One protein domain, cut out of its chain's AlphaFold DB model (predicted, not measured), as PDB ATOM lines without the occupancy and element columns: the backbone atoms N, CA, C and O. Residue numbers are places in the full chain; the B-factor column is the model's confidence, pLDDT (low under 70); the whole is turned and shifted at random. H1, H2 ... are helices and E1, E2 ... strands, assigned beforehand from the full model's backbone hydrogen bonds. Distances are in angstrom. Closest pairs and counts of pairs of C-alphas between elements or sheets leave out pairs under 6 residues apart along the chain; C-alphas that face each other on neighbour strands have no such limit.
ATOM      1  N   LYS A  37    -102.845  37.248  37.699       85.56
ATOM      2  CA  LYS A  37    -104.169  36.867  38.181       85.56
ATOM      3  C   LYS A  37    -104.961  36.262  37.030       85.56
ATOM      4  O   LYS A  37    -104.761  36.591  35.864       85.56
ATOM      5  N   VAL A  38    -105.864  35.351  37.355       81.94
ATOM      6  CA  VAL A  38    -106.735  34.724  36.361       81.94
ATOM      7  C   VAL A  38    -108.040  35.503  36.332       81.94
ATOM      8  O   VAL A  38    -108.751  35.540  37.334       81.94
ATOM      9  N   ALA A  39    -108.349  36.112  35.193       80.44
ATOM     10  CA  ALA A  39    -109.615  36.779  34.943       80.44
ATOM     11  C   ALA A  39    -110.614  35.822  34.266       80.44
ATOM     12  O   ALA A  39    -110.321  34.656  33.955       80.44
ATOM     13  N   PHE A  40    -111.838  36.307  34.054       73.56
ATOM     14  CA  PHE A  40    -112.919  35.500  33.488       73.56
ATOM     15  C   PHE A  40    -112.606  35.013  32.064       73.56
ATOM     16  O   PHE A  40    -112.788  33.828  31.791       73.56
ATOM     17  N   GLN A  41    -112.035  35.854  31.195       76.62
ATOM     18  CA  GLN A  41    -111.698  35.476  29.809       76.62
ATOM     19  C   GLN A  41    -110.190  35.397  29.527       76.62
ATOM     20  O   GLN A  41    -109.778  34.695  28.609       76.62
ATOM     21  N   SER A  42    -109.355  36.010  30.365       81.31
ATOM     22  CA  SER A  42    -107.908  36.093  30.153       81.31
ATOM     23  C   SER A  42    -107.107  35.753  31.412       81.31
ATOM     24  O   SER A  42    -107.649  35.569  32.506       81.31
ATOM     25  N   VAL A  43    -105.791  35.639  31.261       85.44
ATOM     26  CA  VAL A  43    -104.844  35.772  32.374       85.44
ATOM     27  C   VAL A  43    -104.258  37.173  32.308       85.44
ATOM     28  O   VAL A  43    -103.824  37.598  31.249       85.44
ATOM     29  N   GLU A  44    -104.249  37.898  33.418       88.31
ATOM     30  CA  GLU A  44    -103.631  39.219  33.500       88.31
ATOM     31  C   GLU A  44    -102.273  39.091  34.180       88.31
ATOM     32  O   GLU A  44    -102.201  38.597  35.303       88.31
ATOM     33  N   PHE A  45    -101.216  39.536  33.512       89.00
ATOM     34  CA  PHE A  45     -99.849  39.586  34.001       89.00
ATOM     35  C   PHE A  45     -99.443  41.036  34.270       89.00
ATOM     36  O   PHE A  45     -99.692  41.930  33.467       89.00
ATOM     37  N   ASP A  46     -98.798  41.268  35.402       86.31
ATOM     38  CA  ASP A  46     -98.210  42.534  35.795       86.31
ATOM     39  C   ASP A  46     -96.859  42.707  35.098       86.31
ATOM     40  O   ASP A  46     -95.844  42.133  35.501       86.31
ATOM     41  N   GLY A  47     -96.862  43.504  34.033       79.25
ATOM     42  CA  GLY A  47     -95.706  43.778  33.191       79.25
ATOM     43  C   GLY A  47     -94.667  44.703  33.811       79.25
ATOM     44  O   GLY A  47     -93.666  44.998  33.154       79.25
ATOM     45  N   ARG A  48     -94.838  45.130  35.070       78.69
ATOM     46  CA  ARG A  48     -93.814  45.897  35.786       78.69
ATOM     47  C   ARG A  48     -92.508  45.099  35.851       78.69
ATOM     48  O   ARG A  48     -92.386  44.083  36.549       78.69
ATOM     49  N   GLY A  49     -91.537  45.579  35.079       72.31
ATOM     50  CA  GLY A  49     -90.196  45.027  34.947       72.31
ATOM     51  C   GLY A  49     -89.957  44.144  33.716       72.31
ATOM     52  O   GLY A  49     -88.806  43.847  33.431       72.31
ATOM     53  N   LEU A  50     -90.988  43.782  32.938       74.44
ATOM     54  CA  LEU A  50     -90.821  43.014  31.685       74.44
ATOM     55  C   LEU A  50     -90.147  43.812  30.553       74.44
ATOM     56  O   LEU A  50     -89.778  43.247  29.526       74.44
ATOM     57  N   TRP A  51     -90.049  45.126  30.726       70.88
ATOM     58  CA  TRP A  51     -89.482  46.078  29.776       70.88
ATOM     59  C   TRP A  51     -87.974  46.312  29.973       70.88
ATOM     60  O   TRP A  51     -87.311  46.853  29.077       70.88
ATOM     61  N   HIS A  52     -87.427  45.910  31.127       65.81
ATOM     62  CA  HIS A  52     -85.983  45.817  31.321       65.81
ATOM     63  C   HIS A  52     -85.413  44.675  30.460       65.81
ATOM     64  O   HIS A  52     -86.166  43.902  29.862       65.81
ATOM     65  N   GLU A  53     -84.086  44.604  30.336       62.59
ATOM     66  CA  GLU A  53     -83.412  43.470  29.679       62.59
ATOM     67  C   GLU A  53     -83.861  42.119  30.263       62.59
ATOM     68  O   GLU A  53     -84.486  42.089  31.322       62.59
ATOM     69  N   GLU A  54     -83.584  41.017  29.552       65.88
ATOM     70  CA  GLU A  54     -84.088  39.667  29.858       65.88
ATOM     71  C   GLU A  54     -83.885  39.270  31.327       65.88
ATOM     72  O   GLU A  54     -82.853  38.727  31.720       65.88
ATOM     73  N   ASP A  55     -84.906  39.520  32.147       72.69
ATOM     74  CA  ASP A  55     -84.919  39.119  33.544       72.69
ATOM     75  C   ASP A  55     -85.385  37.654  33.624       72.69
ATOM     76  O   ASP A  55     -86.553  37.351  33.331       72.69
ATOM     77  N   PRO A  56     -84.518  36.716  34.052       78.50
ATOM     78  CA  PRO A  56     -84.872  35.305  34.146       78.50
ATOM     79  C   PRO A  56     -86.050  35.049  35.097       78.50
ATOM     80  O   PRO A  56     -86.785  34.071  34.904       78.50
ATOM     81  N   VAL A  57     -86.268  35.912  36.097       81.06
ATOM     82  CA  VAL A  57     -87.412  35.834  37.014       81.06
ATOM     83  C   VAL A  57     -88.694  36.219  36.282       81.06
ATOM     84  O   VAL A  57     -89.664  35.456  36.316       81.06
ATOM     85  N   ALA A  58     -88.691  37.346  35.568       78.00
ATOM     86  CA  ALA A  58     -89.831  37.802  34.778       78.00
ATOM     87  C   ALA A  58     -90.221  36.786  33.693       78.00
ATOM     88  O   ALA A  58     -91.398  36.444  33.575       78.00
ATOM     89  N   VAL A  59     -89.247  36.219  32.968       83.69
ATOM     90  CA  VAL A  59     -89.484  35.167  31.959       83.69
ATOM     91  C   VAL A  59     -90.097  33.916  32.590       83.69
ATOM     92  O   VAL A  59     -91.012  33.313  32.030       83.69
ATOM     93  N   SER A  60     -89.628  33.512  33.772       85.25
ATOM     94  CA  SER A  60     -90.160  32.332  34.467       85.25
ATOM     95  C   SER A  60     -91.600  32.548  34.945       85.25
ATOM     96  O   SER A  60     -92.440  31.661  34.795       85.25
ATOM     97  N   GLN A  61     -91.917  33.740  35.454       86.31
ATOM     98  CA  GLN A  61     -93.280  34.107  35.850       86.31
ATOM     99  C   GLN A  61     -94.214  34.231  34.641       86.31
ATOM    100  O   GLN A  61     -95.373  33.818  34.712       86.31
ATOM    101  N   LEU A  62     -93.713  34.749  33.520       86.00
ATOM    102  CA  LEU A  62     -94.445  34.826  32.260       86.00
ATOM    103  C   LEU A  62     -94.755  33.427  31.710       86.00
ATOM    104  O   LEU A  62     -95.885  33.155  31.305       86.00
ATOM    105  N   ALA A  63     -93.792  32.504  31.779       85.94
ATOM    106  CA  ALA A  63     -94.010  31.101  31.437       85.94
ATOM    107  C   ALA A  63     -95.065  30.446  32.351       85.94
ATOM    108  O   ALA A  63     -95.905  29.675  31.884       85.94
ATOM    109  N   GLU A  64     -95.077  30.767  33.646       86.62
ATOM    110  CA  GLU A  64     -96.111  30.281  34.564       86.62
ATOM    111  C   GLU A  64     -97.502  30.843  34.222       86.62
ATOM    112  O   GLU A  64     -98.480  30.092  34.217       86.62
ATOM    113  N   ALA A  65     -97.591  32.122  33.849       86.81
ATOM    114  CA  ALA A  65     -98.833  32.742  33.395       86.81
ATOM    115  C   ALA A  65     -99.351  32.108  32.094       86.81
ATOM    116  O   ALA A  65    -100.529  31.760  32.011       86.81
ATOM    117  N   LEU A  66     -98.469  31.861  31.118       86.25
ATOM    118  CA  LEU A  66     -98.789  31.147  29.877       86.25
ATOM    119  C   LEU A  66     -99.286  29.723  30.150       86.25
ATOM    120  O   LEU A  66    -100.296  29.294  29.588       86.25
ATOM    121  N   ARG A  67     -98.615  28.993  31.050       85.12
ATOM    122  CA  ARG A  67     -99.037  27.650  31.470       85.12
ATOM    123  C   ARG A  67    -100.399  27.686  32.166       85.12
ATOM    124  O   ARG A  67    -101.234  26.824  31.903       85.12
ATOM    125  N   SER A  68    -100.640  28.682  33.020       85.62
ATOM    126  CA  SER A  68    -101.927  28.875  33.696       85.62
ATOM    127  C   SER A  68    -103.045  29.254  32.726       85.62
ATOM    128  O   SER A  68    -104.191  28.865  32.941       85.62
ATOM    129  N   ALA A  69    -102.750  30.026  31.682       84.38
ATOM    130  CA  ALA A  69    -103.724  30.370  30.657       84.38
ATOM    131  C   ALA A  69    -104.121  29.125  29.851       84.38
ATOM    132  O   ALA A  69    -105.308  28.834  29.710       84.38
ATOM    133  N   ALA A  70    -103.131  28.331  29.432       81.44
ATOM    134  CA  ALA A  70    -103.348  27.092  28.692       81.44
ATOM    135  C   ALA A  70    -104.127  26.044  29.505       81.44
ATOM    136  O   ALA A  70    -105.112  25.498  29.013       81.44
ATOM    137  N   SER A  71    -103.748  25.795  30.765       80.81
ATOM    138  CA  SER A  71    -104.425  24.799  31.614       80.81
ATOM    139  C   SER A  71    -105.876  25.154  31.942       80.81
ATOM    140  O   SER A  71    -106.659  24.284  32.313       80.81
ATOM    141  N   ARG A  72    -106.243  26.430  31.797       81.50
ATOM    142  CA  ARG A  72    -107.587  26.955  32.054       81.50
ATOM    143  C   ARG A  72    -108.365  27.273  30.777       81.50
ATOM    144  O   ARG A  72    -109.428  27.880  30.877       81.50
ATOM    145  N   GLY A  73    -107.834  26.911  29.605       78.44
ATOM    146  CA  GLY A  73    -108.479  27.147  28.311       78.44
ATOM    147  C   GLY A  73    -108.690  28.627  27.976       78.44
ATOM    148  O   GLY A  73    -109.649  28.961  27.290       78.44
ATOM    149  N   LYS A  74    -107.840  29.525  28.490       81.94
ATOM    150  CA  LYS A  74    -107.918  30.962  28.196       81.94
ATOM    151  C   LYS A  74    -107.309  31.236  26.825       81.94
ATOM    152  O   LYS A  74    -106.228  30.738  26.514       81.94
ATOM    153  N   SER A  75    -107.991  32.050  26.027       78.06
ATOM    154  CA  SER A  75    -107.536  32.471  24.699       78.06
ATOM    155  C   SER A  75    -106.541  33.628  24.751       78.06
ATOM    156  O   SER A  75    -105.851  33.868  23.763       78.06
ATOM    157  N   GLU A  76    -106.447  34.327  25.884       83.69
ATOM    158  CA  GLU A  76    -105.718  35.590  26.000       83.69
ATOM    159  C   GLU A  76    -104.853  35.668  27.264       83.69
ATOM    160  O   GLU A  76    -105.251  35.240  28.356       83.69
ATOM    161  N   LEU A  77    -103.676  36.272  27.105       87.25
ATOM    162  CA  LEU A  77    -102.824  36.772  28.179       87.25
ATOM    163  C   LEU A  77    -102.675  38.288  28.005       87.25
ATOM    164  O   LEU A  77    -102.140  38.740  26.999       87.25
ATOM    165  N   ASN A  78    -103.122  39.060  28.989       86.50
ATOM    166  CA  ASN A  78    -103.026  40.515  29.003       86.50
ATOM    167  C   ASN A  78    -101.872  40.932  29.905       86.50
ATOM    168  O   ASN A  78    -101.891  40.650  31.098       86.50
ATOM    169  N   ILE A  79    -100.870  41.597  29.350       86.88
ATOM    170  CA  ILE A  79     -99.731  42.143  30.082       86.88
ATOM    171  C   ILE A  79    -100.026  43.620  30.341       86.88
ATOM    172  O   ILE A  79    -100.006  44.421  29.414       86.88
ATOM    173  N   ASN A  80    -100.318  43.967  31.591       84.75
ATOM    174  CA  ASN A  80    -100.757  45.300  32.013       84.75
ATOM    175  C   ASN A  80     -99.639  46.056  32.749       84.75
ATOM    176  O   ASN A  80     -98.581  45.489  33.026       84.75
ATOM    177  N   ASN A  81     -99.903  47.313  33.124       79.81
ATOM    178  CA  ASN A  81     -98.983  48.187  33.860       79.81
ATOM    179  C   ASN A  81     -97.661  48.438  33.103       79.81
ATOM    180  O   ASN A  81     -96.578  48.426  33.700       79.81
ATOM    181  N   ILE A  82     -97.737  48.604  31.776       77.88
ATOM    182  CA  ILE A  82     -96.596  48.990  30.942       77.88
ATOM    183  C   ILE A  82     -96.679  50.499  30.730       77.88
ATOM    184  O   ILE A  82     -97.611  51.007  30.109       77.88
ATOM    185  N   THR A  83     -95.709  51.244  31.243       67.94
ATOM    186  CA  THR A  83     -95.707  52.700  31.105       67.94
ATOM    187  C   THR A  83     -95.219  53.143  29.714       67.94
ATOM    188  O   THR A  83     -94.369  52.483  29.112       67.94
ATOM    189  N   PRO A  84     -95.751  54.262  29.181       59.56
ATOM    190  CA  PRO A  84     -95.455  54.759  27.829       59.56
ATOM    191  C   PRO A  84     -94.041  55.328  27.648       59.56
ATOM    192  O   PRO A  84     -93.507  55.374  26.542       59.56
ATOM    193  N   TRP A  85     -93.409  55.721  28.739       66.69
ATOM    194  CA  TRP A  85     -92.011  56.114  28.824       66.69
ATOM    195  C   TRP A  85     -91.541  55.697  30.202       66.69
ATOM    196  O   TRP A  85     -92.274  55.832  31.188       66.69
ATOM    197  N   ILE A  86     -90.339  55.139  30.267       60.75
ATOM    198  CA  ILE A  86     -89.796  54.646  31.526       60.75
ATOM    199  C   ILE A  86     -88.386  55.163  31.679       60.75
ATOM    200  O   ILE A  86     -87.560  54.999  30.780       60.75
ATOM    201  N   ILE A  87     -88.163  55.818  32.813       57.28
ATOM    202  CA  ILE A  87     -86.866  56.299  33.259       57.28
ATOM    203  C   ILE A  87     -86.177  55.094  33.904       57.28
ATOM    204  O   ILE A  87     -86.621  54.599  34.939       57.28
ATOM    205  N   VAL A  88     -85.157  54.560  33.236       59.97
ATOM    206  CA  VAL A  88     -84.421  53.342  33.629       59.97
ATOM    207  C   VAL A  88     -83.202  53.676  34.502       59.97
ATOM    208  O   VAL A  88     -82.628  52.802  35.144       59.97
ATOM    209  N   GLY A  89     -82.856  54.960  34.572       60.09
ATOM    210  CA  GLY A  89     -81.796  55.581  35.364       60.09
ATOM    211  C   GLY A  89     -81.899  57.102  35.213       60.09
ATOM    212  O   GLY A  89     -82.772  57.557  34.480       60.09
ATOM    213  N   GLU A  90     -81.038  57.889  35.867       59.97
ATOM    214  CA  GLU A  90     -81.130  59.368  35.857       59.97
ATOM    215  C   GLU A  90     -81.214  59.992  34.444       59.97
ATOM    216  O   GLU A  90     -81.844  61.036  34.306       59.97
ATOM    217  N   ASP A  91     -80.717  59.310  33.397       59.62
ATOM    218  CA  ASP A  91     -80.689  59.821  32.014       59.62
ATOM    219  C   ASP A  91     -81.259  58.878  30.925       59.62
ATOM    220  O   ASP A  91     -81.326  59.254  29.752       59.62
ATOM    221  N   GLU A  92     -81.688  57.648  31.246       63.09
ATOM    222  CA  GLU A  92     -82.165  56.694  30.225       63.09
ATOM    223  C   GLU A  92     -83.697  56.680  30.158       63.09
ATOM    224  O   GLU A  92     -84.360  56.084  31.003       63.09
ATOM    225  N   THR A  93     -84.269  57.299  29.120       64.38
ATOM    226  CA  THR A  93     -85.696  57.156  28.792       64.38
ATOM    227  C   THR A  93     -85.876  56.124  27.686       64.38
ATOM    228  O   THR A  93     -85.388  56.310  26.571       64.38
ATOM    229  N   ARG A  94     -86.622  55.047  27.958       70.06
ATOM    230  CA  ARG A  94     -86.988  54.061  26.928       70.06
ATOM    231  C   ARG A  94     -88.296  54.418  26.234       70.06
ATOM    232  O   ARG A  94     -89.280  54.773  26.882       70.06
ATOM    233  N   GLN A  95     -88.298  54.273  24.909       71.56
ATOM    234  CA  GLN A  95     -89.469  54.474  24.056       71.56
ATOM    235  C   GLN A  95     -90.331  53.204  23.959       71.56
ATOM    236  O   GLN A  95     -89.819  52.083  23.999       71.56
ATOM    237  N   VAL A  96     -91.634  53.386  23.729       71.62
ATOM    238  CA  VAL A  96     -92.641  52.316  23.559       71.62
ATOM    239  C   VAL A  96     -92.229  51.208  22.577       71.62
ATOM    240  O   VAL A  96     -92.370  50.040  22.940       71.62
ATOM    241  N   PRO A  97     -91.684  51.498  21.374       72.56
ATOM    242  CA  PRO A  97     -91.332  50.435  20.429       72.56
ATOM    243  C   PRO A  97     -90.242  49.496  20.967       72.56
ATOM    244  O   PRO A  97     -90.303  48.285  20.763       72.56
ATOM    245  N   ILE A  98     -89.275  50.041  21.714       77.25
ATOM    246  CA  ILE A  98     -88.195  49.269  22.348       77.25
ATOM    247  C   ILE A  98     -88.767  48.386  23.465       77.25
ATOM    248  O   ILE A  98     -88.398  47.221  23.600       77.25
ATOM    249  N   ILE A  99     -89.720  48.914  24.237       77.75
ATOM    250  CA  ILE A  99     -90.420  48.166  25.289       77.75
ATOM    251  C   ILE A  99     -91.188  46.984  24.690       77.75
ATOM    252  O   ILE A  99     -91.063  45.861  25.179       77.75
ATOM    253  N   GLN A 100     -91.931  47.207  23.603       78.31
ATOM    254  CA  GLN A 100     -92.648  46.144  22.903       78.31
ATOM    255  C   GLN A 100     -91.688  45.049  22.418       78.31
ATOM    256  O   GLN A 100     -91.971  43.867  22.613       78.31
ATOM    257  N   GLN A 101     -90.538  45.423  21.852       81.88
ATOM    258  CA  GLN A 101     -89.531  44.467  21.392       81.88
ATOM    259  C   GLN A 101     -88.953  43.627  22.543       81.88
ATOM    260  O   GLN A 101     -88.816  42.409  22.410       81.88
ATOM    261  N   ASN A 102     -88.654  44.244  23.689       82.81
ATOM    262  CA  ASN A 102     -88.163  43.524  24.870       82.81
ATOM    263  C   ASN A 102     -89.212  42.547  25.410       82.81
ATOM    264  O   ASN A 102     -88.893  41.403  25.731       82.81
ATOM    265  N   ILE A 103     -90.479  42.961  25.449       81.19
ATOM    266  CA  ILE A 103     -91.572  42.097  25.896       81.19
ATOM    267  C   ILE A 103     -91.776  40.934  24.922       81.19
ATOM    268  O   ILE A 103     -91.940  39.799  25.366       81.19
ATOM    269  N   GLN A 104     -91.699  41.174  23.611       84.25
ATOM    270  CA  GLN A 104     -91.734  40.115  22.598       84.25
ATOM    271  C   GLN A 104     -90.574  39.124  22.758       84.25
ATOM    272  O   GLN A 104     -90.797  37.919  22.660       84.25
ATOM    273  N   ARG A 105     -89.359  39.600  23.064       85.31
ATOM    274  CA  ARG A 105     -88.202  38.735  23.351       85.31
ATOM    275  C   ARG A 105     -88.439  37.872  24.591       85.31
ATOM    276  O   ARG A 105     -88.296  36.655  24.524       85.31
ATOM    277  N   ASN A 106     -88.890  38.480  25.688       86.00
ATOM    278  CA  ASN A 106     -89.214  37.773  26.930       86.00
ATOM    279  C   ASN A 106     -90.345  36.744  26.737       86.00
ATOM    280  O   ASN A 106     -90.282  35.638  27.279       86.00
ATOM    281  N   LEU A 107     -91.362  37.079  25.935       86.12
ATOM    282  CA  LEU A 107     -92.428  36.161  25.527       86.12
ATOM    283  C   LEU A 107     -91.885  34.990  24.708       86.12
ATOM    284  O   LEU A 107     -92.254  33.849  24.981       86.12
ATOM    285  N   ALA A 108     -91.003  35.252  23.743       86.19
ATOM    286  CA  ALA A 108     -90.383  34.212  22.932       86.19
ATOM    287  C   ALA A 108     -89.575  33.235  23.798       86.19
ATOM    288  O   ALA A 108     -89.802  32.030  23.718       86.19
ATOM    289  N   ALA A 109     -88.741  33.748  24.707       86.56
ATOM    290  CA  ALA A 109     -87.976  32.933  25.651       86.56
ATOM    291  C   ALA A 109     -88.885  32.107  26.587       86.56
ATOM    292  O   ALA A 109     -88.609  30.943  26.889       86.56
ATOM    293  N   ALA A 110     -90.002  32.682  27.048       86.38
ATOM    294  CA  ALA A 110     -90.981  31.964  27.865       86.38
ATOM    295  C   ALA A 110     -91.696  30.852  27.074       86.38
ATOM    296  O   ALA A 110     -91.910  29.762  27.605       86.38
ATOM    297  N   CYS A 111     -92.048  31.104  25.812       85.31
ATOM    298  CA  CYS A 111     -92.655  30.117  24.923       85.31
ATOM    299  C   CYS A 111     -91.684  28.987  24.553       85.31
ATOM    300  O   CYS A 111     -92.090  27.825  24.586       85.31
ATOM    301  N   GLU A 112     -90.413  29.298  24.290       85.81
ATOM    302  CA  GLU A 112     -89.360  28.314  24.016       85.81
ATOM    303  C   GLU A 112     -89.206  27.330  25.181       85.81
ATOM    304  O   GLU A 112     -89.276  26.116  24.986       85.81
ATOM    305  N   LYS A 113     -89.140  27.836  26.422       83.25
ATOM    306  CA  LYS A 113     -89.112  27.004  27.643       83.25
ATOM    307  C   LYS A 113     -90.318  26.071  27.780       83.25
ATOM    308  O   LYS A 113     -90.245  25.072  28.494       83.25
ATOM    309  N   LEU A 114     -91.444  26.417  27.160       83.38
ATOM    310  CA  LEU A 114     -92.673  25.629  27.184       83.38
ATOM    311  C   LEU A 114     -92.856  24.763  25.929       83.38
ATOM    312  O   LEU A 114     -93.838  24.023  25.874       83.38
ATOM    313  N   GLY A 115     -91.962  24.855  24.936       79.44
ATOM    314  CA  GLY A 115     -92.117  24.193  23.639       79.44
ATOM    315  C   GLY A 115     -93.359  24.664  22.876       79.44
ATOM    316  O   GLY A 115     -94.053  23.853  22.265       79.44
ATOM    317  N   ARG A 116     -93.700  25.956  22.977       79.50
ATOM    318  CA  ARG A 116     -94.900  26.552  22.369       79.50
ATOM    319  C   ARG A 116     -94.533  27.597  21.324       79.50
ATOM    320  O   ARG A 116     -93.478  28.217  21.400       79.50
ATOM    321  N   GLU A 117     -95.448  27.832  20.390       81.44
ATOM    322  CA  GLU A 117     -95.343  28.956  19.459       81.44
ATOM    323  C   GLU A 117     -95.505  30.294  20.193       81.44
ATOM    324  O   GLU A 117     -96.208  30.398  21.207       81.44
ATOM    325  N   VAL A 118     -94.833  31.323  19.678       81.38
ATOM    326  CA  VAL A 118     -94.952  32.687  20.197       81.38
ATOM    327  C   VAL A 118     -96.321  33.245  19.789       81.38
ATOM    328  O   VAL A 118     -96.657  33.201  18.604       81.38
ATOM    329  N   PRO A 119     -97.129  33.749  20.735       78.88
ATOM    330  CA  PRO A 119     -98.444  34.300  20.421       78.88
ATOM    331  C   PRO A 119     -98.349  35.606  19.617       78.88
ATOM    332  O   PRO A 119     -97.379  36.356  19.745       78.88
ATOM    333  N   GLU A 120     -99.394  35.924  18.844       81.12
ATOM    334  CA  GLU A 120     -99.552  37.262  18.256       81.12
ATOM    335  C   GLU A 120     -99.681  38.284  19.396       81.12
ATOM    336  O   GLU A 120    -100.450  38.075  20.340       81.12
ATOM    337  N   THR A 121     -98.919  39.377  19.317       80.94
ATOM    338  CA  THR A 121     -98.915  40.451  20.318       80.94
ATOM    339  C   THR A 121     -99.490  41.724  19.717       80.94
ATOM    340  O   THR A 121     -99.074  42.143  18.638       80.94
ATOM    341  N   ARG A 122    -100.431  42.359  20.418       77.94
ATOM    342  CA  ARG A 122    -100.951  43.687  20.068       77.94
ATOM    343  C   ARG A 122    -100.734  44.655  21.218       77.94
ATOM    344  O   ARG A 122    -100.973  44.303  22.373       77.94
ATOM    345  N   LEU A 123    -100.278  45.858  20.883       75.19
ATOM    346  CA  LEU A 123    -100.189  46.979  21.807       75.19
ATOM    347  C   LEU A 123    -101.567  47.645  21.896       75.19
ATOM    348  O   LEU A 123    -102.173  47.943  20.871       75.19
ATOM    349  N   ASP A 124    -102.038  47.873  23.110       75.69
ATOM    350  CA  ASP A 124    -103.314  48.508  23.423       75.69
ATOM    351  C   ASP A 124    -103.052  49.637  24.425       75.69
ATOM    352  O   ASP A 124    -102.219  49.479  25.316       75.69
ATOM    353  N   LEU A 125    -103.724  50.781  24.296       70.94
ATOM    354  CA  LEU A 125    -103.619  51.866  25.275       70.94
ATOM    355  C   LEU A 125    -104.852  51.830  26.179       70.94
ATOM    356  O   LEU A 125    -105.966  52.086  25.731       70.94
ATOM    357  N   GLN A 126    -104.656  51.541  27.463       66.00
ATOM    358  CA  GLN A 126    -105.721  51.489  28.457       66.00
ATOM    359  C   GLN A 126    -105.440  52.463  29.594       66.00
ATOM    360  O   GLN A 126    -104.460  52.331  30.317       66.00
ATOM    361  N   ARG A 127    -106.346  53.427  29.804       65.31
ATOM    362  CA  ARG A 127    -106.329  54.330  30.975       65.31
ATOM    363  C   ARG A 127    -105.009  55.104  31.162       65.31
ATOM    364  O   ARG A 127    -104.626  55.401  32.287       65.31
ATOM    365  N   GLY A 128    -104.338  55.450  30.062       62.31
ATOM    366  CA  GLY A 128    -103.061  56.175  30.086       62.31
ATOM    367  C   GLY A 128    -101.820  55.289  30.253       62.31
ATOM    368  O   GLY A 128    -100.711  55.811  30.284       62.31
ATOM    369  N   GLU A 129    -101.989  53.967  30.305       65.81
ATOM    370  CA  GLU A 129    -100.909  52.979  30.307       65.81
ATOM    371  C   GLU A 129    -101.026  52.070  29.079       65.81
ATOM    372  O   GLU A 129    -102.121  51.832  28.566       65.81
ATOM    373  N   PHE A 130     -99.906  51.546  28.589       73.75
ATOM    374  CA  PHE A 130     -99.949  50.501  27.576       73.75
ATOM    375  C   PHE A 130    -100.231  49.142  28.221       73.75
ATOM    376  O   PHE A 130     -99.791  48.822  29.328       73.75
ATOM    377  N   ALA A 131    -100.946  48.317  27.475       77.88
ATOM    378  CA  ALA A 131    -101.117  46.903  27.714       77.88
ATOM    379  C   ALA A 131    -100.684  46.142  26.458       77.88
ATOM    380  O   ALA A 131    -100.837  46.620  25.335       77.88
ATOM    381  N   ILE A 132    -100.140  44.943  26.636       80.62
ATOM    382  CA  ILE A 132     -99.864  44.029  25.531       80.62
ATOM    383  C   ILE A 132    -100.812  42.851  25.650       80.62
ATOM    384  O   ILE A 132    -100.765  42.098  26.621       80.62
ATOM    385  N   ARG A 133    -101.670  42.681  24.648       82.69
ATOM    386  CA  ARG A 133    -102.543  41.514  24.539       82.69
ATOM    387  C   ARG A 133    -101.838  40.441  23.726       82.69
ATOM    388  O   ARG A 133    -101.383  40.701  22.612       82.69
ATOM    389  N   CYS A 134    -101.734  39.247  24.291       82.25
ATOM    390  CA  CYS A 134    -101.163  38.071  23.653       82.25
ATOM    391  C   CYS A 134    -102.269  37.054  23.369       82.25
ATOM    392  O   CYS A 134    -102.897  36.538  24.299       82.25
ATOM    393  N   TYR A 135    -102.468  36.719  22.097       82.50
ATOM    394  CA  TYR A 135    -103.474  35.744  21.676       82.50
ATOM    395  C   TYR A 135    -102.878  34.337  21.657       82.50
ATOM    396  O   TYR A 135    -101.981  34.029  20.878       82.50
ATOM    397  N   LEU A 136    -103.362  33.479  22.553       77.50
ATOM    398  CA  LEU A 136    -102.807  32.149  22.832       77.50
ATOM    399  C   LEU A 136    -103.447  31.024  22.006       77.50
ATOM    400  O   LEU A 136    -102.986  29.882  22.077       77.50
TER     401      LEU A 136
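What this domain is: This is residues 37 to 136 of the 155 residues of an uncharacterized protein of Marinosulfonomonas sp (UniProt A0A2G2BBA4). Look first for a strongly twisted wall of four strands, E1, E2, E6 and E5, with the two helices H1 and H2 packed over one face and no named element over the other; beyond one end of E2, a small hairpin of E3 and E4 lies farthest from the middle and leads into H2. The latter part of H2 packs on H1, at a steep angle. The 100 printed residues hold two named helices and six named strands in the order E1, H1, E2, E3, E4, H2, E5, E6; the class is mixed, helices and strands. The large sheet, in the order E1, E2, E6, E5, is mixed; the small one is antiparallel. The whole is compact, with a radius of gyration of the C-alphas of 13.0 A and spans of 42 by 29 by 20 A.

Where its parts are: Find C-alpha 42 at (-107.908, 36.093, 30.153), where E1 begins; it runs to residue 46. Beside it find E2, residues 76 to 82, 16.9 A long, then E6, residues 129 to 135, 19.4 A, ending at (-103.474, 35.744, 21.676), and E5, residues 120 to 126, 18.6 A. H1 is residues 56 to 71, 22.3 A. H2, residues 96 to 113, begins at (-92.641, 52.316, 23.559) and runs 25.9 A. E3 is residues 85 to 87 and E4 residues 93 to 95.

How they stand to each other: Start at E1 and E2, parallel, with N 45 and O 78 at 2.7 A. E2 and E6 are antiparallel, with N 79 and O 132 at 2.8 A. E6 and E5 form an antiparallel hairpin, with N 124 and O 131 at 2.8 A. H1 and H2 are on the same face, making two layers, helices over a sheet. E1, H1 and E2 form a strand-helix-strand unit, two parallel neighbour strands with a helix between, its crossover right-handed. H1, at a height over the sheet of 9.9 A, runs along the strands, at 11 degrees to E1 on the local plane; the C-alphas of Val 43 and Ala 69 are their closest, 5.8 A apart. H2, at a height of 9.5 A, runs slantwise to the strands, at 34 degrees to E6 on the local plane. H2 touches H1 with residues 106 to 113 alone, closest at the C-alphas of Ala 63 and Ala 110, 4.8 A; the tilt of 67 degrees is steep, only just short of about perpendicular. E2 runs on into E3 across 2 residues, at 53 degrees. In the hairpin E3 and E4, find N 94 and O 86 at 3.0 A. Every O i to N i+4 pair is within hydrogen-bond range in H1 and H2.

The domain as a whole: The C-alphas of Gly 73 and Asp 91 are the two farthest apart, at 43.1 A. The printed part has no cut and no long link. Mean pLDDT of the printed part is 77.8; look for values under 70 at residues 52 to 54, 83 to 93 and 126 to 129.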